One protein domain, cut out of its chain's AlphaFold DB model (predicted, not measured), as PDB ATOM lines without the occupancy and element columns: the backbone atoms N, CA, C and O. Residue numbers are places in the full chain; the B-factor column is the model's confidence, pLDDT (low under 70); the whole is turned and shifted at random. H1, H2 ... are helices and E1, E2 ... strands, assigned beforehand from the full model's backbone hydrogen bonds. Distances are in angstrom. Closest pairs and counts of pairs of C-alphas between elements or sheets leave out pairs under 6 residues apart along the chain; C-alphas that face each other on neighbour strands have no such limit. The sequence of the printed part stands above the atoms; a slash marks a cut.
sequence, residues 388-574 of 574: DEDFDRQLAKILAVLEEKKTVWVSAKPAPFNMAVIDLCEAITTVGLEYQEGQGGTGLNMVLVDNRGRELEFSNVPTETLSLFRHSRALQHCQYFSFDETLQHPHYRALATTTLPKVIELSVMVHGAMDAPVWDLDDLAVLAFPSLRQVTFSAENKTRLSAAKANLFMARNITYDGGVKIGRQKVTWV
ATOM      1  N   ASP A 388     -35.231  41.147 -10.322       56.94
ATOM      2  CA  ASP A 388     -36.368  40.446 -10.930       56.94
ATOM      3  C   ASP A 388     -37.599  41.362 -11.081       56.94
ATOM      4  O   ASP A 388     -38.254  41.364 -12.129       56.94
ATOM      5  N   GLU A 389     -37.879  42.233 -10.104       61.78
ATOM      6  CA  GLU A 389     -38.970  43.215 -10.211       61.78
ATOM      7  C   GLU A 389     -38.731  44.257 -11.317       61.78
ATOM      8  O   GLU A 389     -39.662  44.651 -12.034       61.78
ATOM      9  N   ASP A 390     -37.485  44.703 -11.496       75.69
ATOM     10  CA  ASP A 390     -37.123  45.638 -12.562       75.69
ATOM     11  C   ASP A 390     -37.186  44.989 -13.948       75.69
ATOM     12  O   ASP A 390     -37.542  45.659 -14.929       75.69
ATOM     13  N   PHE A 391     -36.885  43.692 -14.038       72.62
ATOM     14  CA  PHE A 391     -37.056  42.905 -15.253       72.62
ATOM     15  C   PHE A 391     -38.532  42.808 -15.644       72.62
ATOM     16  O   PHE A 391     -38.900  43.211 -16.750       72.62
ATOM     17  N   ASP A 392     -39.388  42.362 -14.725       77.19
ATOM     18  CA  ASP A 392     -40.822  42.199 -14.972       77.19
ATOM     19  C   ASP A 392     -41.496  43.535 -15.307       77.19
ATOM     20  O   ASP A 392     -42.342  43.619 -16.205       77.19
ATOM     21  N   ARG A 393     -41.074  44.624 -14.655       81.50
ATOM     22  CA  ARG A 393     -41.558  45.974 -14.965       81.50
ATOM     23  C   ARG A 393     -41.123  46.433 -16.358       81.50
ATOM     24  O   ARG A 393     -41.929  47.027 -17.081       81.50
ATOM     25  N   GLN A 394     -39.870  46.185 -16.753       80.69
ATOM     26  CA  GLN A 394     -39.388  46.490 -18.107       80.69
ATOM     27  C   GLN A 394     -40.153  45.678 -19.156       80.69
ATOM     28  O   GLN A 394     -40.586  46.231 -20.168       80.69
ATOM     29  N   LEU A 395     -40.386  44.398 -18.877       81.12
ATOM     30  CA  LEU A 395     -41.111  43.474 -19.734       81.12
ATOM     31  C   LEU A 395     -42.571  43.915 -19.941       81.12
ATOM     32  O   LEU A 395     -43.035  44.049 -21.075       81.12
ATOM     33  N   ALA A 396     -43.270  44.250 -18.852       82.19
ATOM     34  CA  ALA A 396     -44.633  44.778 -18.887       82.19
ATOM     35  C   ALA A 396     -44.724  46.104 -19.659       82.19
ATOM     36  O   ALA A 396     -45.679  46.337 -20.404       82.19
ATOM     37  N   LYS A 397     -43.710  46.967 -19.531       86.06
ATOM     38  CA  LYS A 397     -43.635  48.217 -20.292       86.06
ATOM     39  C   LYS A 397     -43.469  47.956 -21.789       86.06
ATOM     40  O   LYS A 397     -44.132  48.618 -22.582       86.06
ATOM     41  N   ILE A 398     -42.627  46.999 -22.183       82.81
ATOM     42  CA  ILE A 398     -42.457  46.626 -23.596       82.81
ATOM     43  C   ILE A 398     -43.773  46.088 -24.165       82.81
ATOM     44  O   ILE A 398     -44.172  46.514 -25.245       82.81
ATOM     45  N   LEU A 399     -44.481  45.229 -23.426       80.56
ATOM     46  CA  LEU A 399     -45.802  44.730 -23.826       80.56
ATOM     47  C   LEU A 399     -46.808  45.857 -24.047       80.56
ATOM     48  O   LEU A 399     -47.430  45.914 -25.104       80.56
ATOM     49  N   ALA A 400     -46.928  46.779 -23.089       85.50
ATOM     50  CA  ALA A 400     -47.844  47.910 -23.202       85.50
ATOM     51  C   ALA A 400     -47.520  48.782 -24.427       85.50
ATOM     52  O   ALA A 400     -48.413  49.181 -25.174       85.50
ATOM     53  N   VAL A 401     -46.232  49.030 -24.684       84.44
ATOM     54  CA  VAL A 401     -45.800  49.809 -25.851       84.44
ATOM     55  C   VAL A 401     -46.018  49.036 -27.152       84.44
ATOM     56  O   VAL A 401     -46.399  49.651 -28.139       84.44
ATOM     57  N   LEU A 402     -45.831  47.714 -27.182       81.56
ATOM     58  CA  LEU A 402     -46.163  46.877 -28.341       81.56
ATOM     59  C   LEU A 402     -47.674  46.818 -28.598       81.56
ATOM     60  O   LEU A 402     -48.103  46.602 -29.726       81.56
ATOM     61  N   GLU A 403     -48.517  46.949 -27.579       82.25
ATOM     62  CA  GLU A 403     -49.966  47.061 -27.777       82.25
ATOM     63  C   GLU A 403     -50.360  48.422 -28.360       82.25
ATOM     64  O   GLU A 403     -51.250  48.496 -29.209       82.25
ATOM     65  N   GLU A 404     -49.675  49.488 -27.948       85.25
ATOM     66  CA  GLU A 404     -49.956  50.855 -28.387       85.25
ATOM     67  C   GLU A 404     -49.328  51.192 -29.752       85.25
ATOM     68  O   GLU A 404     -49.931  51.879 -30.582       85.25
ATOM     69  N   LYS A 405     -48.102  50.723 -29.996       84.88
ATOM     70  CA  LYS A 405     -47.261  51.115 -31.129       84.88
ATOM     71  C   LYS A 405     -47.022  49.956 -32.082       84.88
ATOM     72  O   LYS A 405     -46.992  48.789 -31.714       84.88
ATOM     73  N   LYS A 406     -46.797  50.318 -33.345       84.06
ATOM     74  CA  LYS A 406     -46.443  49.359 -34.395       84.06
ATOM     75  C   LYS A 406     -44.974  48.973 -34.393       84.06
ATOM     76  O   LYS A 406     -44.689  47.869 -34.818       84.06
ATOM     77  N   THR A 407     -44.087  49.851 -33.937       86.25
ATOM     78  CA  THR A 407     -42.640  49.623 -33.955       86.25
ATOM     79  C   THR A 407     -42.073  49.971 -32.587       86.25
ATOM     80  O   THR A 407     -42.379  51.038 -32.043       86.25
ATOM     81  N   VAL A 408     -41.281  49.064 -32.017       85.62
ATOM     82  CA  VAL A 408     -40.691  49.202 -30.679       85.62
ATOM     83  C   VAL A 408     -39.206  48.911 -30.742       85.62
ATOM     84  O   VAL A 408     -38.790  47.906 -31.307       85.62
ATOM     85  N   TRP A 409     -38.412  49.814 -30.171       85.56
ATOM     86  CA  TRP A 409     -36.957  49.728 -30.171       85.56
ATOM     87  C   TRP A 409     -36.489  49.327 -28.781       85.56
ATOM     88  O   TRP A 409     -36.851  49.963 -27.785       85.56
ATOM     89  N   VAL A 410     -35.697  48.266 -28.719       82.62
ATOM     90  CA  VAL A 410     -35.173  47.688 -27.489       82.62
ATOM     91  C   VAL A 410     -33.655  47.738 -27.560       82.62
ATOM     92  O   VAL A 410     -33.028  47.210 -28.474       82.62
ATOM     93  N   SER A 411     -33.046  48.408 -26.587       78.44
ATOM     94  CA  SER A 411     -31.590  48.436 -26.455       78.44
ATOM     95  C   SER A 411     -31.050  47.037 -26.152       78.44
ATOM     96  O   SER A 411     -31.704  46.304 -25.405       78.44
ATOM     97  N   ALA A 412     -29.836  46.721 -26.611       67.69
ATOM     98  CA  ALA A 412     -29.119  45.507 -26.222       67.69
ATOM     99  C   ALA A 412     -29.212  45.228 -24.718       67.69
ATOM    100  O   ALA A 412     -28.819  46.040 -23.876       67.69
ATOM    101  N   LYS A 413     -29.714  44.043 -24.395       80.06
ATOM    102  CA  LYS A 413     -29.728  43.462 -23.054       80.06
ATOM    103  C   LYS A 413     -29.112  42.060 -23.130       80.06
ATOM    104  O   LYS A 413     -28.896  41.550 -24.237       80.06
ATOM    105  N   PRO A 414     -28.803  41.427 -21.984       83.69
ATOM    106  CA  PRO A 414     -28.295  40.059 -21.962       83.69
ATOM    107  C   PRO A 414     -29.184  39.105 -22.767       83.69
ATOM    108  O   PRO A 414     -30.403  39.280 -22.818       83.69
ATOM    109  N   ALA A 415     -28.591  38.066 -23.356       84.81
ATOM    110  CA  ALA A 415     -29.308  37.120 -24.212       84.81
ATOM    111  C   ALA A 415     -30.613  36.560 -23.592       84.81
ATOM    112  O   ALA A 415     -31.623  36.537 -24.302       84.81
ATOM    113  N   PRO A 416     -30.675  36.197 -22.289       85.19
ATOM    114  CA  PRO A 416     -31.919  35.736 -21.665       85.19
ATOM    115  C   PRO A 416     -33.048  36.774 -21.690       85.19
ATOM    116  O   PRO A 416     -34.203  36.414 -21.901       85.19
ATOM    117  N   PHE A 417     -32.719  38.062 -21.532       86.25
ATOM    118  CA  PHE A 417     -33.698  39.147 -21.595       86.25
ATOM    119  C   PHE A 417     -34.295  39.256 -22.994       86.25
ATOM    120  O   PHE A 417     -35.514  39.265 -23.143       86.25
ATOM    121  N   ASN A 418     -33.443  39.296 -24.021       87.31
ATOM    122  CA  ASN A 418     -33.906  39.412 -25.402       87.31
ATOM    123  C   ASN A 418     -34.840  38.246 -25.739       87.31
ATOM    124  O   ASN A 418     -35.925  38.465 -26.265       87.31
ATOM    125  N   MET A 419     -34.474  37.023 -25.348       90.50
ATOM    126  CA  MET A 419     -35.309  35.843 -25.569       90.50
ATOM    127  C   MET A 419     -36.648  35.902 -24.839       90.50
ATOM    128  O   MET A 419     -37.668  35.576 -25.441       90.50
ATOM    129  N   ALA A 420     -36.673  36.360 -23.587       87.38
ATOM    130  CA  ALA A 420     -37.922  36.538 -22.855       87.38
ATOM    131  C   ALA A 420     -38.852  37.529 -23.566       87.38
ATOM    132  O   ALA A 420     -40.032  37.240 -23.741       87.38
ATOM    133  N   VAL A 421     -38.317  38.657 -24.050       88.19
ATOM    134  CA  VAL A 421     -39.092  39.640 -24.825       88.19
ATOM    135  C   VAL A 421     -39.610  39.041 -26.138       88.19
ATOM    136  O   VAL A 421     -40.748  39.298 -26.524       88.19
ATOM    137  N   ILE A 422     -38.810  38.224 -26.822       89.44
ATOM    138  CA  ILE A 422     -39.232  37.540 -28.053       89.44
ATOM    139  C   ILE A 422     -40.385  36.576 -27.769       89.44
ATOM    140  O   ILE A 422     -41.378  36.579 -28.495       89.44
ATOM    141  N   ASP A 423     -40.285  35.782 -26.704       89.06
ATOM    142  CA  ASP A 423     -41.294  34.780 -26.342       89.06
ATOM    143  C   ASP A 423     -42.596  35.366 -25.790       89.06
ATOM    144  O   ASP A 423     -43.617  34.678 -25.770       89.06
ATOM    145  N   LEU A 424     -42.605  36.643 -25.408       84.50
ATOM    146  CA  LEU A 424     -43.853  37.358 -25.158       84.50
ATOM    147  C   LEU A 424     -44.707  37.539 -26.414       84.50
ATOM    148  O   LEU A 424     -45.921  37.744 -26.316       84.50
ATOM    149  N   CYS A 425     -44.088  37.541 -27.592       83.56
ATOM    150  CA  CYS A 425     -44.829  37.664 -28.833       83.56
ATOM    151  C   CYS A 425     -45.553  36.339 -29.110       83.56
ATOM    152  O   CYS A 425     -44.938  35.279 -29.108       83.56
ATOM    153  N   GLU A 426     -46.860  36.385 -29.401       80.31
ATOM    154  CA  GLU A 426     -47.651  35.165 -29.665       80.31
ATOM    155  C   GLU A 426     -47.063  34.320 -30.809       80.31
ATOM    156  O   GLU A 426     -47.068  33.090 -30.753       80.31
ATOM    157  N   ALA A 427     -46.583  34.982 -31.862       90.75
ATOM    158  CA  ALA A 427     -45.888  34.363 -32.979       90.75
ATOM    159  C   ALA A 427     -45.073  35.416 -33.731       90.75
ATOM    160  O   ALA A 427     -45.618  36.450 -34.128       90.75
ATOM    161  N   ILE A 428     -43.804  35.116 -33.992       94.19
ATOM    162  CA  ILE A 428     -42.965  35.894 -34.903       94.19
ATOM    163  C   ILE A 428     -43.081  35.286 -36.298       94.19
ATOM    164  O   ILE A 428     -42.910  34.083 -36.478       94.19
ATOM    165  N   THR A 429     -43.407  36.119 -37.283       94.88
ATOM    166  CA  THR A 429     -43.567  35.723 -38.690       94.88
ATOM    167  C   THR A 429     -42.332  36.017 -39.524       94.88
ATOM    168  O   THR A 429     -42.032  35.231 -40.425       94.88
ATOM    169  N   THR A 430     -41.607  37.086 -39.195       95.12
ATOM    170  CA  THR A 430     -40.400  37.501 -39.911       95.12
ATOM    171  C   THR A 430     -39.260  37.747 -38.939       95.12
ATOM    172  O   THR A 430     -39.458  38.391 -37.910       95.12
ATOM    173  N   VAL A 431     -38.074  37.264 -39.295       95.25
ATOM    174  CA  VAL A 431     -36.807  37.580 -38.630       95.25
ATOM    175  C   VAL A 431     -35.885  38.226 -39.656       95.25
ATOM    176  O   VAL A 431     -35.663  37.667 -40.730       95.25
ATOM    177  N   GLY A 432     -35.354  39.393 -39.332       93.25
ATOM    178  CA  GLY A 432     -34.294  40.068 -40.065       93.25
ATOM    179  C   GLY A 432     -33.093  40.272 -39.166       93.25
ATOM    180  O   GLY A 432     -33.243  40.688 -38.021       93.25
ATOM    181  N   LEU A 433     -31.916  39.940 -39.673       92.06
ATOM    182  CA  LEU A 433     -30.644  40.188 -39.013       92.06
ATOM    183  C   LEU A 433     -29.824  41.096 -39.913       92.06
ATOM    184  O   LEU A 433     -29.631  40.751 -41.071       92.06
ATOM    185  N   GLU A 434     -29.365  42.219 -39.387       87.44
ATOM    186  CA  GLU A 434     -28.602  43.227 -40.122       87.44
ATOM    187  C   GLU A 434     -27.359  43.563 -39.309       87.44
ATOM    188  O   GLU A 434     -27.454  43.812 -38.108       87.44
ATOM    189  N   TYR A 435     -26.182  43.536 -39.925       81.94
ATOM    190  CA  TYR A 435     -25.003  44.100 -39.280       81.94
ATOM    191  C   TYR A 435     -25.013  45.619 -39.466       81.94
ATOM    192  O   TYR A 435     -25.425  46.108 -40.509       81.94
ATOM    193  N   GLN A 436     -24.623  46.379 -38.444       73.56
ATOM    194  CA  GLN A 436     -24.488  47.827 -38.570       73.56
ATOM    195  C   GLN A 436     -23.021  48.216 -38.394       73.56
ATOM    196  O   GLN A 436     -22.483  48.185 -37.284       73.56
ATOM    197  N   GLU A 437     -22.366  48.603 -39.488       62.25
ATOM    198  CA  GLU A 437     -21.055  49.254 -39.448       62.25
ATOM    199  C   GLU A 437     -21.235  50.768 -39.238       62.25
ATOM    200  O   GLU A 437     -21.453  51.536 -40.174       62.25
ATOM    201  N   GLY A 438     -21.182  51.226 -37.982       54.94
ATOM    202  CA  GLY A 438     -21.334  52.643 -37.637       54.94
ATOM    203  C   GLY A 438     -20.365  53.141 -36.560       54.94
ATOM    204  O   GLY A 438     -19.812  52.370 -35.780       54.94
ATOM    205  N   GLN A 439     -20.199  54.469 -36.477       35.69
ATOM    206  CA  GLN A 439     -19.310  55.173 -35.526       35.69
ATOM    207  C   GLN A 439     -19.623  54.928 -34.031       35.69
ATOM    208  O   GLN A 439     -18.847  55.348 -33.175       35.69
ATOM    209  N   GLY A 440     -20.737  54.262 -33.708       45.31
ATOM    210  CA  GLY A 440     -21.151  53.906 -32.344       45.31
ATOM    211  C   GLY A 440     -20.819  52.471 -31.922       45.31
ATOM    212  O   GLY A 440     -21.214  52.067 -30.830       45.31
ATOM    213  N   GLY A 441     -20.120  51.712 -32.770       53.03
ATOM    214  CA  GLY A 441     -19.800  50.304 -32.554       53.03
ATOM    215  C   GLY A 441     -20.332  49.430 -33.683       53.03
ATOM    216  O   GLY A 441     -21.308  49.770 -34.347       53.03
ATOM    217  N   THR A 442     -19.653  48.311 -33.906       64.75
ATOM    218  CA  THR A 442     -20.091  47.269 -34.824       64.75
ATOM    219  C   THR A 442     -20.964  46.288 -34.048       64.75
ATOM    220  O   THR A 442     -20.574  45.806 -32.981       64.75
ATOM    221  N   GLY A 443     -22.176  46.031 -34.529       76.81
ATOM    222  CA  GLY A 443     -23.123  45.210 -33.786       76.81
ATOM    223  C   GLY A 443     -24.208  44.612 -34.661       76.81
ATOM    224  O   GLY A 443     -24.536  45.127 -35.727       76.81
ATOM    225  N   LEU A 444     -24.740  43.483 -34.198       87.38
ATOM    226  CA  LEU A 444     -25.832  42.790 -34.856       87.38
ATOM    227  C   LEU A 444     -27.161  43.433 -34.459       87.38
ATOM    228  O   LEU A 444     -27.543  43.400 -33.293       87.38
ATOM    229  N   ASN A 445     -27.893  43.957 -35.424       89.88
ATOM    230  CA  ASN A 445     -29.272  44.372 -35.251       89.88
ATOM    231  C   ASN A 445     -30.208  43.224 -35.629       89.88
ATOM    232  O   ASN A 445     -29.947  42.438 -36.541       89.88
ATOM    233  N   MET A 446     -31.313  43.115 -34.900       92.50
ATOM    234  CA  MET A 446     -32.341  42.112 -35.143       92.50
ATOM    235  C   MET A 446     -33.699  42.785 -35.210       92.50
ATOM    236  O   MET A 446     -34.144  43.400 -34.245       92.50
ATOM    237  N   VAL A 447     -34.380  42.601 -36.330       92.94
ATOM    238  CA  VAL A 447     -35.735  43.083 -36.566       92.94
ATOM    239  C   VAL A 447     -36.671  41.885 -36.591       92.94
ATOM    240  O   VAL A 447     -36.493  40.950 -37.367       92.94
ATOM    241  N   LEU A 448     -37.692  41.903 -35.748       94.06
ATOM    242  CA  LEU A 448     -38.702  40.858 -35.668       94.06
ATOM    243  C   LEU A 448     -40.060  41.436 -36.021       94.06
ATOM    244  O   LEU A 448     -40.409  42.519 -35.562       94.06
ATOM    245  N   VAL A 449     -40.845  40.695 -36.797       93.62
ATOM    246  CA  VAL A 449     -42.224  41.076 -37.118       93.62
ATOM    247  C   VAL A 449     -43.170  40.009 -36.613       93.62
ATOM    248  O   VAL A 449     -43.076  38.844 -37.007       93.62
ATOM    249  N   ASP A 450     -44.100  40.394 -35.751       91.88
ATOM    250  CA  ASP A 450     -45.097  39.475 -35.223       91.88
ATOM    251  C   ASP A 450     -46.230  39.179 -36.225       91.88
ATOM    252  O   ASP A 450     -46.329  39.760 -37.307       91.88
ATOM    253  N   ASN A 451     -47.120  38.256 -35.869       89.94
ATOM    254  CA  ASN A 451     -48.294  37.902 -36.675       89.94
ATOM    255  C   ASN A 451     -49.334  39.030 -36.830       89.94
ATOM    256  O   ASN A 451     -50.234  38.913 -37.664       89.94
ATOM    257  N   ARG A 452     -49.228  40.109 -36.048       88.50
ATOM    258  CA  ARG A 452     -50.069  41.310 -36.133       88.50
ATOM    259  C   ARG A 452     -49.412  42.409 -36.978       88.50
ATOM    260  O   ARG A 452     -50.033  43.451 -37.189       88.50
ATOM    261  N   GLY A 453     -48.205  42.172 -37.497       87.69
ATOM    262  CA  GLY A 453     -47.434  43.136 -38.278       87.69
ATOM    263  C   GLY A 453     -46.775  44.219 -37.426       87.69
ATOM    264  O   GLY A 453     -46.538  45.316 -37.928       87.69
ATOM    265  N   ARG A 454     -46.545  43.947 -36.138       89.69
ATOM    266  CA  ARG A 454     -45.775  44.811 -35.243       89.69
ATOM    267  C   ARG A 454     -44.303  44.450 -35.331       89.69
ATOM    268  O   ARG A 454     -43.951  43.274 -35.343       89.69
ATOM    269  N   GLU A 455     -43.477  45.475 -35.368       91.12
ATOM    270  CA  GLU A 455     -42.035  45.407 -35.505       91.12
ATOM    271  C   GLU A 455     -41.366  45.610 -34.144       91.12
ATOM    272  O   GLU A 455     -41.679  46.541 -33.396       91.12
ATOM    273  N   LEU A 456     -40.424  44.733 -33.835       91.06
ATOM    274  CA  LEU A 456     -39.585  44.799 -32.655       91.06
ATOM    275  C   LEU A 456     -38.132  44.795 -33.112       91.06
ATOM    276  O   LEU A 456     -37.682  43.848 -33.752       91.06
ATOM    277  N   GLU A 457     -37.416  45.859 -32.793       91.31
ATOM    278  CA  GLU A 457     -36.044  46.069 -33.227       91.31
ATOM    279  C   GLU A 457     -35.116  46.040 -32.020       91.31
ATOM    280  O   GLU A 457     -35.306  46.785 -31.056       91.31
ATOM    281  N   PHE A 458     -34.117  45.168 -32.077       90.56
ATOM    282  CA  PHE A 458     -33.044  45.087 -31.104       90.56
ATOM    283  C   PHE A 458     -31.758  45.583 -31.740       90.56
ATOM    284  O   PHE A 458     -31.346  45.067 -32.779       90.56
ATOM    285  N   SER A 459     -31.105  46.539 -31.088       88.75
ATOM    286  CA  SER A 459     -29.765  46.973 -31.472       88.75
ATOM    287  C   SER A 459     -28.694  46.218 -30.693       88.75
ATOM    288  O   SER A 459     -28.923  45.868 -29.535       88.75
ATOM    289  N   ASN A 460     -27.524  45.992 -31.301       86.12
ATOM    290  CA  ASN A 460     -26.343  45.383 -30.660       86.12
ATOM    291  C   ASN A 460     -26.631  44.050 -29.932       86.12
ATOM    292  O   ASN A 460     -26.203  43.819 -28.799       86.12
ATOM    293  N   VAL A 461     -27.382  43.167 -30.582       89.00
ATOM    294  CA  VAL A 461     -27.778  41.855 -30.074       89.00
ATOM    295  C   VAL A 461     -26.549  40.977 -29.822       89.00
ATOM    296  O   VAL A 461     -25.768  40.736 -30.744       89.00
ATOM    297  N   PRO A 462     -26.387  40.420 -28.607       88.19
ATOM    298  CA  PRO A 462     -25.338  39.448 -28.336       88.19
ATOM    299  C   PRO A 462     -25.508  38.203 -29.209       88.19
ATOM    300  O   PRO A 462     -26.606  37.641 -29.263       88.19
ATOM    301  N   THR A 463     -24.418  37.711 -29.800       87.94
ATOM    302  CA  THR A 463     -24.379  36.479 -30.614       87.94
ATOM    303  C   THR A 463     -25.017  35.278 -29.913       87.94
ATOM    304  O   THR A 463     -25.688  34.462 -30.541       87.94
ATOM    305  N   GLU A 464     -24.868  35.195 -28.591       89.19
ATOM    306  CA  GLU A 464     -25.470  34.166 -27.737       89.19
ATOM    307  C   GLU A 464     -27.000  34.111 -27.863       89.19
ATOM    308  O   GLU A 464     -27.578  33.025 -27.821       89.19
ATOM    309  N   THR A 465     -27.662  35.246 -28.106       90.88
ATOM    310  CA  THR A 465     -29.118  35.321 -28.319       90.88
ATOM    311  C   THR A 465     -29.548  34.444 -29.495       90.88
ATOM    312  O   THR A 465     -30.550  33.738 -29.404       90.88
ATOM    313  N   LEU A 466     -28.756  34.406 -30.573       90.88
ATOM    314  CA  LEU A 466     -29.061  33.602 -31.760       90.88
ATOM    315  C   LEU A 466     -29.030  32.096 -31.470       90.88
ATOM    316  O   LEU A 466     -29.825  31.337 -32.023       90.88
ATOM    317  N   SER A 467     -28.142  31.657 -30.570       89.00
ATOM    318  CA  SER A 467     -28.064  30.249 -30.152       89.00
ATOM    319  C   SER A 467     -29.275  29.806 -29.323       89.00
ATOM    320  O   SER A 467     -29.589  28.617 -29.232       89.00
ATOM    321  N   LEU A 468     -29.993  30.769 -28.738       90.88
ATOM    322  CA  LEU A 468     -31.193  30.522 -27.951       90.88
ATOM    323  C   LEU A 468     -32.471  30.497 -28.796       90.88
ATOM    324  O   LEU A 468     -33.511  30.092 -28.281       90.88
ATOM    325  N   PHE A 469     -32.420  30.841 -30.088       91.25
ATOM    326  CA  PHE A 469     -33.603  30.839 -30.960       91.25
ATOM    327  C   PHE A 469     -34.337  29.496 -30.970       91.25
ATOM    328  O   PHE A 469     -35.566  29.467 -30.977       91.25
ATOM    329  N   ARG A 470     -33.601  28.382 -30.886       86.25
ATOM    330  CA  ARG A 470     -34.164  27.023 -30.789       86.25
ATOM    331  C   ARG A 470     -35.104  26.816 -29.594       86.25
ATOM    332  O   ARG A 470     -35.918  25.896 -29.611       86.25
ATOM    333  N   HIS A 471     -34.974  27.634 -28.550       87.38
ATOM    334  CA  HIS A 471     -35.791  27.559 -27.342       87.38
ATOM    335  C   HIS A 471     -37.039  28.445 -27.412       87.38
ATOM    336  O   HIS A 471     -37.978  28.202 -26.654       87.38
ATOM    337  N   SER A 472     -37.088  29.407 -28.340       90.94
ATOM    338  CA  SER A 472     -38.243  30.289 -28.479       90.94
ATOM    339  C   SER A 472     -39.403  29.586 -29.163       90.94
ATOM    340  O   SER A 472     -39.269  29.034 -30.257       90.94
ATOM    341  N   ARG A 473     -40.582  29.666 -28.547       90.12
ATOM    342  CA  ARG A 473     -41.830  29.187 -29.162       90.12
ATOM    343  C   ARG A 473     -42.336  30.169 -30.207       90.12
ATOM    344  O   ARG A 473     -42.857  29.742 -31.235       90.12
ATOM    345  N   ALA A 474     -42.140  31.466 -29.976       91.50
ATOM    346  CA  ALA A 474     -42.577  32.510 -30.893       91.50
ATOM    347  C   ALA A 474     -41.894  32.381 -32.267       91.50
ATOM    348  O   ALA A 474     -42.552  32.516 -33.302       91.50
ATOM    349  N   LEU A 475     -40.603  32.030 -32.285       91.94
ATOM    350  CA  LEU A 475     -39.815  31.853 -33.511       91.94
ATOM    351  C   LEU A 475     -40.132  30.563 -34.284       91.94
ATOM    352  O   LEU A 475     -39.901  30.505 -35.491       91.94
ATOM    353  N   GLN A 476     -40.748  29.548 -33.663       89.38
ATOM    354  CA  GLN A 476     -41.178  28.325 -34.371       89.38
ATOM    355  C   GLN A 476     -42.262  28.590 -35.429       89.38
ATOM    356  O   GLN A 476     -42.580  27.715 -36.241       89.38
ATOM    357  N   HIS A 477     -42.868  29.779 -35.405       89.00
ATOM    358  CA  HIS A 477     -43.858  30.239 -36.373       89.00
ATOM    359  C   HIS A 477     -43.276  31.107 -37.493       89.00
ATOM    360  O   HIS A 477     -44.031  31.493 -38.390       89.00
ATOM    361  N   CYS A 478     -41.963  31.350 -37.476       93.88
ATOM    362  CA  CYS A 478     -41.279  32.170 -38.463       93.88
ATOM    363  C   CYS A 478     -41.430  31.575 -39.869       93.88
ATOM    364  O   CYS A 478     -41.177  30.389 -40.083       93.88
ATOM    365  N   GLN A 479     -41.871  32.409 -40.812       93.81
ATOM    366  CA  GLN A 479     -42.084  32.068 -42.221       93.81
ATOM    367  C   GLN A 479     -41.042  32.726 -43.125       93.81
ATOM    368  O   GLN A 479     -40.660  32.136 -44.137       93.81
ATOM    369  N   TYR A 480     -40.585  33.919 -42.746       93.88
ATOM    370  CA  TYR A 480     -39.669  34.736 -43.527       93.88
ATOM    371  C   TYR A 480     -38.401  34.974 -42.723       93.88
ATOM    372  O   TYR A 480     -38.445  35.506 -41.615       93.88
ATOM    373  N   PHE A 481     -37.265  34.588 -43.286       93.12
ATOM    374  CA  PHE A 481     -35.971  34.826 -42.671       93.12
ATOM    375  C   PHE A 481     -35.134  35.714 -43.588       93.12
ATOM    376  O   PHE A 481     -35.108  35.497 -44.799       93.12
ATOM    377  N   SER A 482     -34.454  36.713 -43.035       91.19
ATOM    378  CA  SER A 482     -33.572  37.589 -43.797       91.19
ATOM    379  C   SER A 482     -32.253  37.862 -43.084       91.19
ATOM    380  O   SER A 482     -32.219  38.040 -41.868       91.19
ATOM    381  N   PHE A 483     -31.178  37.880 -43.868       87.19
ATOM    382  CA  PHE A 483     -29.855  38.329 -43.455       87.19
ATOM    383  C   PHE A 483     -29.445  39.483 -44.368       87.19
ATOM    384  O   PHE A 483     -29.391  39.306 -45.587       87.19
ATOM    385  N   ASP A 484     -29.196  40.640 -43.775       76.62
ATOM    386  CA  ASP A 484     -28.624  41.824 -44.396       76.62
ATOM    387  C   ASP A 484     -27.204  42.014 -43.867       76.62
ATOM    388  O   ASP A 484     -26.934  41.676 -42.717       76.62
ATOM    389  N   GLU A 485     -26.295  42.482 -44.718       68.81
ATOM    390  CA  GLU A 485     -24.848  42.486 -44.448       68.81
ATOM    391  C   GLU A 485     -24.364  41.128 -43.939       68.81
ATOM    392  O   GLU A 485     -24.285  40.853 -42.745       68.81
ATOM    393  N   THR A 486     -24.082  40.246 -44.900       65.38
ATOM    394  CA  THR A 486     -23.435  38.942 -44.738       65.38
ATOM    395  C   THR A 486     -22.829  38.713 -43.355       65.38
ATOM    396  O   THR A 486     -21.738  39.193 -43.051       65.38
ATOM    397  N   LEU A 487     -23.588  37.990 -42.523       74.12
ATOM    398  CA  LEU A 487     -23.271  37.768 -41.120       74.12
ATOM    399  C   LEU A 487     -21.817  37.312 -40.925       74.12
ATOM    400  O   LEU A 487     -21.259  36.560 -41.718       74.12
ATOM    401  N   GLN A 488     -21.205  37.695 -39.811       78.19
ATOM    402  CA  GLN A 488     -19.896  37.159 -39.443       78.19
ATOM    403  C   GLN A 488     -19.976  35.674 -39.041       78.19
ATOM    404  O   GLN A 488     -21.012  35.196 -38.564       78.19
ATOM    405  N   HIS A 489     -18.855  34.948 -39.158       77.19
ATOM    406  CA  HIS A 489     -18.751  33.524 -38.795       77.19
ATOM    407  C   HIS A 489     -19.362  33.162 -37.425       77.19
ATOM    408  O   HIS A 489     -20.070  32.152 -37.353       77.19
ATOM    409  N   PRO A 490     -19.157  33.938 -36.336       81.50
ATOM    410  CA  PRO A 490     -19.741  33.605 -35.036       81.50
ATOM    411  C   PRO A 490     -21.273  33.565 -35.053       81.50
ATOM    412  O   PRO A 490     -21.869  32.720 -34.386       81.50
ATOM    413  N   HIS A 491     -21.918  34.428 -35.842       84.62
ATOM    414  CA  HIS A 491     -23.376  34.465 -35.951       84.62
ATOM    415  C   HIS A 491     -23.907  33.247 -36.708       84.62
ATOM    416  O   HIS A 491     -24.859  32.613 -36.254       84.62
ATOM    417  N   TYR A 492     -23.260  32.871 -37.817       80.69
ATOM    418  CA  TYR A 492     -23.610  31.653 -38.549       80.69
ATOM    419  C   TYR A 492     -23.455  30.407 -37.673       80.69
ATOM    420  O   TYR A 492     -24.357  29.574 -37.637       80.69
ATOM    421  N   ARG A 493     -22.368  30.306 -36.896       83.50
ATOM    422  CA  ARG A 493     -22.175  29.203 -35.940       83.50
ATOM    423  C   ARG A 493     -23.251  29.178 -34.853       83.50
ATOM    424  O   ARG A 493     -23.750  28.105 -34.521       83.50
ATOM    425  N   ALA A 494     -23.639  30.335 -34.318       85.94
ATOM    426  CA  ALA A 494     -24.705  30.412 -33.321       85.94
ATOM    427  C   ALA A 494     -26.057  29.956 -33.898       85.94
ATOM    428  O   ALA A 494     -26.771  29.172 -33.269       85.94
ATOM    429  N   LEU A 495     -26.375  30.376 -35.124       86.31
ATOM    430  CA  LEU A 495     -27.613  30.014 -35.814       86.31
ATOM    431  C   LEU A 495     -27.640  28.578 -36.335       86.31
ATOM    432  O   LEU A 495     -28.722  28.007 -36.407       86.31
ATOM    433  N   ALA A 496     -26.495  27.973 -36.656       80.81
ATOM    434  CA  ALA A 496     -26.424  26.583 -37.117       80.81
ATOM    435  C   ALA A 496     -27.002  25.593 -36.088       80.81
ATOM    436  O   ALA A 496     -27.490  24.521 -36.434       80.81
ATOM    437  N   THR A 497     -27.010  25.969 -34.805       75.81
ATOM    438  CA  THR A 497     -27.642  25.177 -33.737       75.81
ATOM    439  C   THR A 497     -29.169  25.303 -33.687       75.81
ATOM    440  O   THR A 497     -29.828  24.572 -32.938       75.81
ATOM    441  N   THR A 498     -29.739  26.213 -34.476       81.25
ATOM    442  CA  THR A 498     -31.160  26.535 -34.511       81.25
ATOM    443  C   THR A 498     -31.803  25.971 -35.773       81.25
ATOM    444  O   THR A 498     -31.340  26.171 -36.892       81.25
ATOM    445  N   THR A 499     -32.937  25.298 -35.589       82.56
ATOM    446  CA  THR A 499     -33.810  24.862 -36.683       82.56
ATOM    447  C   THR A 499     -35.050  25.745 -36.701       82.56
ATOM    448  O   THR A 499     -35.719  25.909 -35.681       82.56
ATOM    449  N   LEU A 500     -35.377  26.320 -37.861       86.44
ATOM    450  CA  LEU A 500     -36.601  27.104 -38.039       86.44
ATOM    451  C   LEU A 500     -37.524  26.373 -39.023       86.44
ATOM    452  O   LEU A 500     -37.455  26.588 -40.235       86.44
ATOM    453  N   PRO A 501     -38.390  25.468 -38.522       82.81
ATOM    454  CA  PRO A 501     -39.052  24.464 -39.350       82.81
ATOM    455  C   PRO A 501     -40.076  25.037 -40.329       82.81
ATOM    456  O   PRO A 501     -40.399  24.370 -41.307       82.81
ATOM    457  N   LYS A 502     -40.604  26.242 -40.083       89.06
ATOM    458  CA  LYS A 502     -41.674  26.854 -40.890       89.06
ATOM    459  C   LYS A 502     -41.195  27.937 -41.850       89.06
ATOM    460  O   LYS A 502     -42.028  28.491 -42.568       89.06
ATOM    461  N   VAL A 503     -39.892  28.210 -41.900       90.25
ATOM    462  CA  VAL A 503     -39.339  29.190 -42.837       90.25
ATOM    463  C   VAL A 503     -39.553  28.673 -44.255       90.25
ATOM    464  O   VAL A 503     -39.098  27.586 -44.606       90.25
ATOM    465  N   ILE A 504     -40.289  29.446 -45.049       89.50
ATOM    466  CA  ILE A 504     -40.620  29.147 -46.448       89.50
ATOM    467  C   ILE A 504     -39.853  30.042 -47.416       89.50
ATOM    468  O   ILE A 504     -39.641  29.646 -48.564       89.50
ATOM    469  N   GLU A 505     -39.426  31.219 -46.964       90.00
ATOM    470  CA  GLU A 505     -38.678  32.179 -47.761       90.00
ATOM    471  C   GLU A 505     -37.462  32.684 -46.988       90.00
ATOM    472  O   GLU A 505     -37.566  33.094 -45.830       90.00
ATOM    473  N   LEU A 506     -36.316  32.649 -47.663       89.44
ATOM    474  CA  LEU A 506     -35.053  33.185 -47.181       89.44
ATOM    475  C   LEU A 506     -34.608  34.326 -48.098       89.44
ATOM    476  O   LEU A 506     -34.486  34.139 -49.308       89.44
ATOM    477  N   SER A 507     -34.331  35.490 -47.526       88.19
ATOM    478  CA  SER A 507     -33.720  36.614 -48.232       88.19
ATOM    479  C   SER A 507     -32.284  36.793 -47.760       88.19
ATOM    480  O   SER A 507     -32.038  36.962 -46.569       88.19
ATOM    481  N   VAL A 508     -31.335  36.775 -48.686       84.25
ATOM    482  CA  VAL A 508     -29.921  37.011 -48.392       84.25
ATOM    483  C   VAL A 508     -29.492  38.247 -49.162       84.25
ATOM    484  O   VAL A 508     -29.444  38.230 -50.395       84.25
ATOM    485  N   MET A 509     -29.204  39.327 -48.439       78.56
ATOM    486  CA  MET A 509     -28.559  40.493 -49.018       78.56
ATOM    487  C   MET A 509     -27.057  40.367 -48.836       78.56
ATOM    488  O   MET A 509     -26.557  40.174 -47.729       78.56
ATOM    489  N   VAL A 510     -26.340  40.426 -49.954       71.25
ATOM    490  CA  VAL A 510     -24.895  40.257 -49.944       71.25
ATOM    491  C   VAL A 510     -24.213  41.566 -50.266       71.25
ATOM    492  O   VAL A 510     -24.352  42.117 -51.363       71.25
ATOM    493  N   HIS A 511     -23.423  42.008 -49.297       65.81
ATOM    494  CA  HIS A 511     -22.559  43.166 -49.385       65.81
ATOM    495  C   HIS A 511     -21.126  42.659 -49.368       65.81
ATOM    496  O   HIS A 511     -20.701  41.999 -48.426       65.81
ATOM    497  N   GLY A 512     -20.390  42.889 -50.448       58.72
ATOM    498  CA  GLY A 512     -19.004  42.448 -50.520       58.72
ATOM    499  C   GLY A 512     -18.554  42.095 -51.923       58.72
ATOM    500  O   GLY A 512     -19.321  41.606 -52.759       58.72
ATOM    501  N   ALA A 513     -17.276  42.359 -52.173       59.25
ATOM    502  CA  ALA A 513     -16.601  41.906 -53.370       59.25
ATOM    503  C   ALA A 513     -16.561  40.363 -53.430       59.25
ATOM    504  O   ALA A 513     -16.928  39.650 -52.493       59.25
ATOM    505  N   MET A 514     -16.183  39.831 -54.591       59.91
ATOM    506  CA  MET A 514     -16.181  38.390 -54.877       59.91
ATOM    507  C   MET A 514     -15.324  37.564 -53.897       59.91
ATOM    508  O   MET A 514     -15.516  36.356 -53.810       59.91
ATOM    509  N   ASP A 515     -14.392  38.200 -53.211       60.34
ATOM    510  CA  ASP A 515     -13.402  37.694 -52.262       60.34
ATOM    511  C   ASP A 515     -13.793  37.926 -50.790       60.34
ATOM    512  O   ASP A 515     -12.982  37.711 -49.895       60.34
ATOM    513  N   ALA A 516     -15.025  38.367 -50.514       62.62
ATOM    514  CA  ALA A 516     -15.464  38.595 -49.142       62.62
ATOM    515  C   ALA A 516     -15.441  37.288 -48.308       62.62
ATOM    516  O   ALA A 516     -15.958  36.270 -48.775       62.62
ATOM    517  N   PRO A 517     -14.954  37.320 -47.048       61.06
ATOM    518  CA  PRO A 517     -14.822  36.136 -46.184       61.06
ATOM    519  C   PRO A 517     -16.124  35.365 -45.949       61.06
ATOM    520  O   PRO A 517     -16.115  34.174 -45.667       61.06
ATOM    521  N   VAL A 518     -17.273  36.024 -46.102       60.44
ATOM    522  CA  VAL A 518     -18.587  35.380 -45.987       60.44
ATOM    523  C   VAL A 518     -18.859  34.309 -47.053       60.44
ATOM    524  O   VAL A 518     -19.787  33.511 -46.921       60.44
ATOM    525  N   TRP A 519     -18.072  34.274 -48.126       63.22
ATOM    526  CA  TRP A 519     -18.142  33.201 -49.115       63.22
ATOM    527  C   TRP A 519     -17.329  31.969 -48.712       63.22
ATOM    528  O   TRP A 519     -17.644  30.867 -49.167       63.22
ATOM    529  N   ASP A 520     -16.362  32.154 -47.815       64.62
ATOM    530  CA  ASP A 520     -15.458  31.135 -47.286       64.62
ATOM    531  C   ASP A 520     -15.862  30.742 -45.857       64.62
ATOM    532  O   ASP A 520     -15.036  30.589 -44.959       64.62
ATOM    533  N   LEU A 521     -17.169  30.588 -45.628       63.97
ATOM    534  CA  LEU A 521     -17.677  30.026 -44.380       63.97
ATOM    535  C   LEU A 521     -17.154  28.594 -44.214       63.97
ATOM    536  O   LEU A 521     -17.278  27.783 -45.133       63.97
ATOM    537  N   ASP A 522     -16.593  28.293 -43.037       59.16
ATOM    538  CA  ASP A 522     -16.238  26.925 -42.647       59.16
ATOM    539  C   ASP A 522     -17.416  25.976 -42.919       59.16
ATOM    540  O   ASP A 522     -18.554  26.290 -42.555       59.16
ATOM    541  N   ASP A 523     -17.132  24.772 -43.424       58.81
ATOM    542  CA  ASP A 523     -18.114  23.712 -43.735       58.81
ATOM    543  C   ASP A 523     -18.990  23.272 -42.531       58.81
ATOM    544  O   ASP A 523     -19.867  22.418 -42.651       58.81
ATOM    545  N   LEU A 524     -18.760  23.839 -41.343       59.00
ATOM    546  CA  LEU A 524     -19.444  23.528 -40.089       59.00
ATOM    547  C   LEU A 524     -20.700  24.376 -39.829       59.00
ATOM    548  O   LEU A 524     -21.485  24.024 -38.947       59.00
ATOM    549  N   ALA A 525     -20.903  25.495 -40.533       66.12
ATOM    550  CA  ALA A 525     -22.003  26.418 -40.246       66.12
ATOM    551  C   ALA A 525     -23.196  26.213 -41.195       66.12
ATOM    552  O   ALA A 525     -23.400  26.958 -42.150       66.12
ATOM    553  N   VAL A 526     -24.004  25.192 -40.910       73.19
ATOM    554  CA  VAL A 526     -25.162  24.833 -41.739       73.19
ATOM    555  C   VAL A 526     -26.469  25.280 -41.082       73.19
ATOM    556  O   VAL A 526     -26.831  24.814 -40.005       73.19
ATOM    557  N   LEU A 527     -27.204  26.171 -41.747       82.00
ATOM    558  CA  LEU A 527     -28.539  26.621 -41.356       82.00
ATOM    559  C   LEU A 527     -29.598  25.624 -41.826       82.00
ATOM    560  O   LEU A 527     -29.660  25.287 -43.007       82.00
ATOM    561  N   ALA A 528     -30.471  25.183 -40.925       83.62
ATOM    562  CA  ALA A 528     -31.506  24.206 -41.243       83.62
ATOM    563  C   ALA A 528     -32.894  24.857 -41.388       83.62
ATOM    564  O   ALA A 528     -33.525  25.259 -40.402       83.62
ATOM    565  N   PHE A 529     -33.405  24.877 -42.623       87.38
ATOM    566  CA  PHE A 529     -34.741  25.350 -42.997       87.38
ATOM    567  C   PHE A 529     -35.540  24.247 -43.717       87.38
ATOM    568  O   PHE A 529     -35.671  24.267 -44.942       87.38
ATOM    569  N   PRO A 530     -36.111  23.275 -42.982       85.00
ATOM    570  CA  PRO A 530     -36.819  22.129 -43.554       85.00
ATOM    571  C   PRO A 530     -37.890  22.474 -44.600       85.00
ATOM    572  O   PRO A 530     -38.014  21.782 -45.603       85.00
ATOM    573  N   SER A 531     -38.641  23.559 -44.389       87.25
ATOM    574  CA  SER A 531     -39.766  23.955 -45.251       87.25
ATOM    575  C   SER A 531     -39.410  24.977 -46.334       87.25
ATOM    576  O   SER A 531     -40.325  25.532 -46.948       87.25
ATOM    577  N   LEU A 532     -38.124  25.251 -46.571       86.75
ATOM    578  CA  LEU A 532     -37.688  26.325 -47.464       86.75
ATOM    579  C   LEU A 532     -38.154  26.092 -48.909       86.75
ATOM    580  O   LEU A 532     -37.918  25.037 -49.497       86.75
ATOM    581  N   ARG A 533     -38.813  27.094 -49.503       84.31
ATOM    582  CA  ARG A 533     -39.365  27.035 -50.872       84.31
ATOM    583  C   ARG A 533     -38.738  28.053 -51.811       84.31
ATOM    584  O   ARG A 533     -38.615  27.786 -53.006       84.31
ATOM    585  N   GLN A 534     -38.390  29.222 -51.288       84.31
ATOM    586  CA  GLN A 534     -37.866  30.333 -52.067       84.31
ATOM    587  C   GLN A 534     -36.629  30.911 -51.393       84.31
ATOM    588  O   GLN A 534     -36.613  31.113 -50.181       84.31
ATOM    589  N   VAL A 535     -35.622  31.213 -52.209       82.31
ATOM    590  CA  VAL A 535     -34.469  32.000 -51.786       82.31
ATOM    591  C   VAL A 535     -34.308  33.177 -52.725       82.31
ATOM    592  O   VAL A 535     -34.288  33.012 -53.948       82.31
ATOM    593  N   THR A 536     -34.218  34.362 -52.144       82.62
ATOM    594  CA  THR A 536     -34.003  35.613 -52.857       82.62
ATOM    595  C   THR A 536     -32.606  36.107 -52.513       82.62
ATOM    596  O   THR A 536     -32.307  36.341 -51.346       82.62
ATOM    597  N   PHE A 537     -31.756  36.250 -53.528       79.25
ATOM    598  CA  PHE A 537     -30.456  36.891 -53.379       79.25
ATOM    599  C   PHE A 537     -30.556  38.302 -53.939       79.25
ATOM    600  O   PHE A 537     -30.930  38.488 -55.100       79.25
ATOM    601  N   SER A 538     -30.210  39.280 -53.116       75.38
ATOM    602  CA  SER A 538     -30.071  40.672 -53.533       75.38
ATOM    603  C   SER A 538     -28.634  41.117 -53.318       75.38
ATOM    604  O   SER A 538     -28.029  40.796 -52.296       75.38
ATOM    605  N   ALA A 539     -28.090  41.855 -54.276       69.06
ATOM    606  CA  ALA A 539     -26.772  42.461 -54.165       69.06
ATOM    607  C   ALA A 539     -26.906  43.969 -54.364       69.06
ATOM    608  O   ALA A 539     -27.704  44.426 -55.188       69.06
ATOM    609  N   GLU A 540     -26.149  44.757 -53.609       64.81
ATOM    610  CA  GLU A 540     -26.121  46.193 -53.850       64.81
ATOM    611  C   GLU A 540     -25.426  46.489 -55.192       64.81
ATOM    612  O   GLU A 540     -24.512  45.777 -55.596       64.81
ATOM    613  N   ASN A 541     -25.872  47.539 -55.896       53.81
ATOM    614  CA  ASN A 541     -25.590  47.905 -57.302       53.81
ATOM    615  C   ASN A 541     -24.137  47.771 -57.828       53.81
ATOM    616  O   ASN A 541     -23.915  47.910 -59.032       53.81
ATOM    617  N   LYS A 542     -23.138  47.551 -56.972       53.16
ATOM    618  CA  LYS A 542     -21.718  47.429 -57.325       53.16
ATOM    619  C   LYS A 542     -21.200  45.986 -57.339       53.16
ATOM    620  O   LYS A 542     -20.138  45.750 -57.911       53.16
ATOM    621  N   THR A 543     -21.922  45.017 -56.779       57.78
ATOM    622  CA  THR A 543     -21.461  43.628 -56.650       57.78
ATOM    623  C   THR A 543     -22.297  42.703 -57.531       57.78
ATOM    624  O   THR A 543     -23.445  42.374 -57.253       57.78
ATOM    625  N   ARG A 544     -21.724  42.254 -58.656       58.94
ATOM    626  CA  ARG A 544     -22.342  41.188 -59.458       58.94
ATOM    627  C   ARG A 544     -22.122  39.854 -58.755       58.94
ATOM    628  O   ARG A 544     -21.070  39.237 -58.913       58.94
ATOM    629  N   LEU A 545     -23.121  39.392 -58.009       65.94
ATOM    630  CA  LEU A 545     -23.110  38.036 -57.480       65.94
ATOM    631  C   LEU A 545     -23.326  37.038 -58.625       65.94
ATOM    632  O   LEU A 545     -24.374  37.021 -59.267       65.94
ATOM    633  N   SER A 546     -22.322  36.207 -58.907       71.69
ATOM    634  CA  SER A 546     -22.477  35.148 -59.908       71.69
ATOM    635  C   SER A 546     -23.465  34.078 -59.427       71.69
ATOM    636  O   SER A 546     -23.451  33.685 -58.258       71.69
ATOM    637  N   ALA A 547     -24.266  33.539 -60.350       71.56
ATOM    638  CA  ALA A 547     -25.182  32.438 -60.050       71.56
ATOM    639  C   ALA A 547     -24.473  31.205 -59.477       71.56
ATOM    640  O   ALA A 547     -25.004  30.546 -58.587       71.56
ATOM    641  N   ALA A 548     -23.249  30.936 -59.936       73.44
ATOM    642  CA  ALA A 548     -22.427  29.848 -59.426       73.44
ATOM    643  C   ALA A 548     -22.103  30.014 -57.931       73.44
ATOM    644  O   ALA A 548     -22.235  29.053 -57.179       73.44
ATOM    645  N   LYS A 549     -21.749  31.226 -57.480       73.62
ATOM    646  CA  LYS A 549     -21.419  31.482 -56.070       73.62
ATOM    647  C   LYS A 549     -22.630  31.454 -55.149       73.62
ATOM    648  O   LYS A 549     -22.536  30.869 -54.079       73.62
ATOM    649  N   ALA A 550     -23.772  32.001 -55.564       73.75
ATOM    650  CA  ALA A 550     -24.991  31.880 -54.761       73.75
ATOM    651  C   ALA A 550     -25.421  30.413 -54.616       73.75
ATOM    652  O   ALA A 550     -25.771  29.974 -53.526       73.75
ATOM    653  N   ASN A 551     -25.331  29.633 -55.699       76.19
ATOM    654  CA  ASN A 551     -25.608  28.199 -55.647       76.19
ATOM    655  C   ASN A 551     -24.611  27.456 -54.746       76.19
ATOM    656  O   ASN A 551     -25.021  26.568 -54.003       76.19
ATOM    657  N   LEU A 552     -23.326  27.826 -54.777       76.94
ATOM    658  CA  LEU A 552     -22.311  27.266 -53.884       76.94
ATOM    659  C   LEU A 552     -22.603  27.608 -52.417       76.94
ATOM    660  O   LEU A 552     -22.574  26.721 -51.571       76.94
ATOM    661  N   PHE A 553     -22.948  28.865 -52.128       78.19
ATOM    662  CA  PHE A 553     -23.348  29.307 -50.794       78.19
ATOM    663  C   PHE A 553     -24.564  28.528 -50.289       78.19
ATOM    664  O   PHE A 553     -24.532  28.025 -49.169       78.19
ATOM    665  N   MET A 554     -25.597  28.374 -51.124       79.69
ATOM    666  CA  MET A 554     -26.779  27.569 -50.808       79.69
ATOM    667  C   MET A 554     -26.413  26.122 -50.488       79.69
ATOM    668  O   MET A 554     -26.874  25.584 -49.488       79.69
ATOM    669  N   ALA A 555     -25.595  25.498 -51.339       76.06
ATOM    670  CA  ALA A 555     -25.220  24.097 -51.198       76.06
ATOM    671  C   ALA A 555     -24.372  23.832 -49.948       76.06
ATOM    672  O   ALA A 555     -24.482  22.758 -49.365       76.06
ATOM    673  N   ARG A 556     -23.534  24.795 -49.546       75.94
ATOM    674  CA  ARG A 556     -22.654  24.673 -48.377       75.94
ATOM    675  C   ARG A 556     -23.346  25.025 -47.064       75.94
ATOM    676  O   ARG A 556     -23.194  24.303 -46.089       75.94
ATOM    677  N   ASN A 557     -24.104  26.119 -47.034       77.62
ATOM    678  CA  ASN A 557     -24.514  26.743 -45.774       77.62
ATOM    679  C   ASN A 557     -25.977  26.492 -45.402       77.62
ATOM    680  O   ASN A 557     -26.391  26.882 -44.314       77.62
ATOM    681  N   ILE A 558     -26.797  25.901 -46.281       80.69
ATOM    682  CA  ILE A 558     -28.240  25.769 -46.045       80.69
ATOM    683  C   ILE A 558     -28.714  24.335 -46.301       80.69
ATOM    684  O   ILE A 558     -28.685  23.835 -47.423       80.69
ATOM    685  N   THR A 559     -29.239  23.697 -45.254       79.25
ATOM    686  CA  THR A 559     -29.943  22.411 -45.323       79.25
ATOM    687  C   THR A 559     -31.451  22.624 -45.338       79.25
ATOM    688  O   THR A 559     -31.995  23.381 -44.536       79.25
ATOM    689  N   TYR A 560     -32.149  21.916 -46.221       78.56
ATOM    690  CA  TYR A 560     -33.606  21.933 -46.322       78.56
ATOM    691  C   TYR A 560     -34.127  20.530 -46.671       78.56
ATOM    692  O   TYR A 560     -33.558  19.843 -47.521       78.56
ATOM    693  N   ASP A 561     -35.213  20.099 -46.020       62.94
ATOM    694  CA  ASP A 561     -35.854  18.785 -46.197       62.94
ATOM    695  C   ASP A 561     -36.774  18.825 -47.422       62.94
ATOM    696  O   ASP A 561     -38.002  18.754 -47.374       62.94
ATOM    697  N   GLY A 562     -36.141  18.992 -48.572       48.12
ATOM    698  CA  GLY A 562     -36.772  18.942 -49.875       48.12
ATOM    699  C   GLY A 562     -35.923  18.085 -50.783       48.12
ATOM    700  O   GLY A 562     -35.326  18.602 -51.720       48.12
ATOM    701  N   GLY A 563     -35.848  16.783 -50.494       38.50
ATOM    702  CA  GLY A 563     -35.240  15.779 -51.362       38.50
ATOM    703  C   GLY A 563     -35.942  15.694 -52.718       38.50
ATOM    704  O   GLY A 563     -36.635  14.729 -52.990       38.50
ATOM    705  N   VAL A 564     -35.783  16.700 -53.574       31.70
ATOM    706  CA  VAL A 564     -36.117  16.724 -54.997       31.70
ATOM    707  C   VAL A 564     -35.250  17.820 -55.607       31.70
ATOM    708  O   VAL A 564     -35.389  18.975 -55.232       31.70
ATOM    709  N   LYS A 565     -34.359  17.416 -56.522       33.78
ATOM    710  CA  LYS A 565     -33.709  18.166 -57.616       33.78
ATOM    711  C   LYS A 565     -33.756  19.696 -57.523       33.78
ATOM    712  O   LYS A 565     -34.834  20.269 -57.451       33.78
ATOM    713  N   ILE A 566     -32.607  20.333 -57.769       42.19
ATOM    714  CA  ILE A 566     -32.449  21.710 -58.280       42.19
ATOM    715  C   ILE A 566     -33.415  21.924 -59.466       42.19
ATOM    716  O   ILE A 566     -33.092  21.739 -60.634       42.19
ATOM    717  N   GLY A 567     -34.668  22.203 -59.149       33.84
ATOM    718  CA  GLY A 567     -35.817  21.915 -59.987       33.84
ATOM    719  C   GLY A 567     -36.857  22.955 -59.655       33.84
ATOM    720  O   GLY A 567     -37.854  22.679 -59.003       33.84
ATOM    721  N   ARG A 568     -36.564  24.178 -60.105       36.50
ATOM    722  CA  ARG A 568     -37.377  25.389 -59.944       36.50
ATOM    723  C   ARG A 568     -37.502  25.899 -58.505       36.50
ATOM    724  O   ARG A 568     -38.568  26.372 -58.120       36.50
ATOM    725  N   GLN A 569     -36.405  25.938 -57.748       47.84
ATOM    726  CA  GLN A 569     -36.284  27.038 -56.789       47.84
ATOM    727  C   GLN A 569     -36.196  28.327 -57.604       47.84
ATOM    728  O   GLN A 569     -35.346  28.463 -58.489       47.84
ATOM    729  N   LYS A 570     -37.137  29.243 -57.376       43.50
ATOM    730  CA  LYS A 570     -37.137  30.543 -58.038       43.50
ATOM    731  C   LYS A 570     -36.101  31.421 -57.344       43.50
ATOM    732  O   LYS A 570     -36.459  32.287 -56.553       43.50
ATOM    733  N   VAL A 571     -34.828  31.171 -57.645       50.69
ATOM    734  CA  VAL A 571     -33.750  32.101 -57.314       50.69
ATOM    735  C   VAL A 571     -34.021  33.360 -58.121       50.69
ATOM    736  O   VAL A 571     -33.836  33.397 -59.340       50.69
ATOM    737  N   THR A 572     -34.605  34.347 -57.453       49.75
ATOM    738  CA  THR A 572     -34.903  35.633 -58.070       49.75
ATOM    739  C   THR A 572     -33.723  36.536 -57.776       49.75
ATOM    740  O   THR A 572     -33.452  36.835 -56.617       49.75
ATOM    741  N   TRP A 573     -33.026  36.919 -58.837       48.41
ATOM    742  CA  TRP A 573     -32.002  37.951 -58.812       48.41
ATOM    743  C   TRP A 573     -32.717  39.290 -58.869       48.41
ATOM    744  O   TRP A 573     -33.487  39.525 -59.809       48.41
ATOM    745  N   VAL A 574     -32.530  40.112 -57.841       46.88
ATOM    746  CA  VAL A 574     -33.095  41.463 -57.773       46.88
ATOM    747  C   VAL A 574     -31.977  42.476 -57.830       46.88
ATOM    748  O   VAL A 574     -31.002  42.293 -57.066       46.88
TER     749      VAL A 574
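This is residues 388 to 574 of the 574 residues of an uncharacterized protein of Exidia glandulosa HHB12029 (UniProt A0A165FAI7). Picture a twisted wall of seven strands, set side by side along the domain's longest axis, with H2, H3 and H5 in a row along one side of it, H4 close over E2, H6 beyond them near E7 and H1 at the E1 edge. E2 and E3 form a long hairpin reaching past the shorter E4 and E5, and the last stretch folds back to E7. The printed part has 187 residues, with six named helices and seven named strands in the order H1 E1 H2 E2 E3 E4 H3 H4 E5 H5 E6 E7 H6; the class is mixed, helices and strands. The mixed sheet runs E1 E4 E3 E2 E5 E6 E7; the whole is compact, with a radius of gyration of the C-alphas of 16.9 A and spans of 53 by 39 by 28 A.

Start with the meander, each strand the antiparallel neighbour of the one before: E2, residues 428 to 438, E3, 441 to 450, and E4, 455 to 458, in two hairpins. Here N 432 and O 447 are 2.8 A apart, and N 456 and O 448 2.8 A. Parallel neighbours follow: E1, residues 407 to 410, beside E4 (N 408 and O 455, 2.9 A); E5, 480 to 484, beside E2 (N 431 and O 480, 2.9 A); E6, 505 to 510, beside E5 (N 507 and O 481, 2.8 A); E7, 534 to 539, beside E6 (N 508 and O 536, 2.9 A). H2, residues 415 to 423, only grazes the sheet with 418 to 422. It touches H3, residues 463 to 467, at the C-alphas of Ala 415 and Thr 465, 4.5 A apart, and H4, residues 474 to 477, at Asp 423 and Ala 474, 5.2 A. H4 is over E2, at a height over the sheet of 6.8 A. H3 touches H5, residues 489 to 496, at the C-alphas of Ser 467 and Ala 494, 4.6 A. H1, residues 388 to 404, grazes the sheet with 398 to 402, and H6, residues 547 to 557, with 547 to 554. Every O i to N i+4 pair is within hydrogen-bond range in H1, H2, H5 and H6; H3 has 0 of 1, but 2 of 2 O i to N i+3 pairs, and H4 is too short for an i+4 pair. E5, H5, E6 form a strand-helix-strand unit, two parallel neighbours with a helix between, its crossover right-handed; E1, H2, E2 and E4, H3 H4, E5 are split ones, other strands between, also right-handed.

Find C-alpha 388 at (-36.368, 40.446, -10.930); H1 runs 24.4 A to C-alpha 404. E2 begins at (-42.965, 35.894, -34.903) and spans 27.5 A, E3 27.6 A. E6 spans 16.1 A, E7 16.6 A, and H6 15.4 A, ending at C-alpha 557 (-24.514, 26.743, -45.774).

The C-alphas of Glu 389 and Gly 567 are the two farthest apart, 54.2 A. The printed part has no cut, and the link from E6 to E7, 23 residues, is long. Residues 536 to 537 of E7 pair with 572 to 573, parallel. Mean pLDDT of the printed part is 77.4; 47 residues are under 70, among them 511 to 525 and 561 to 574.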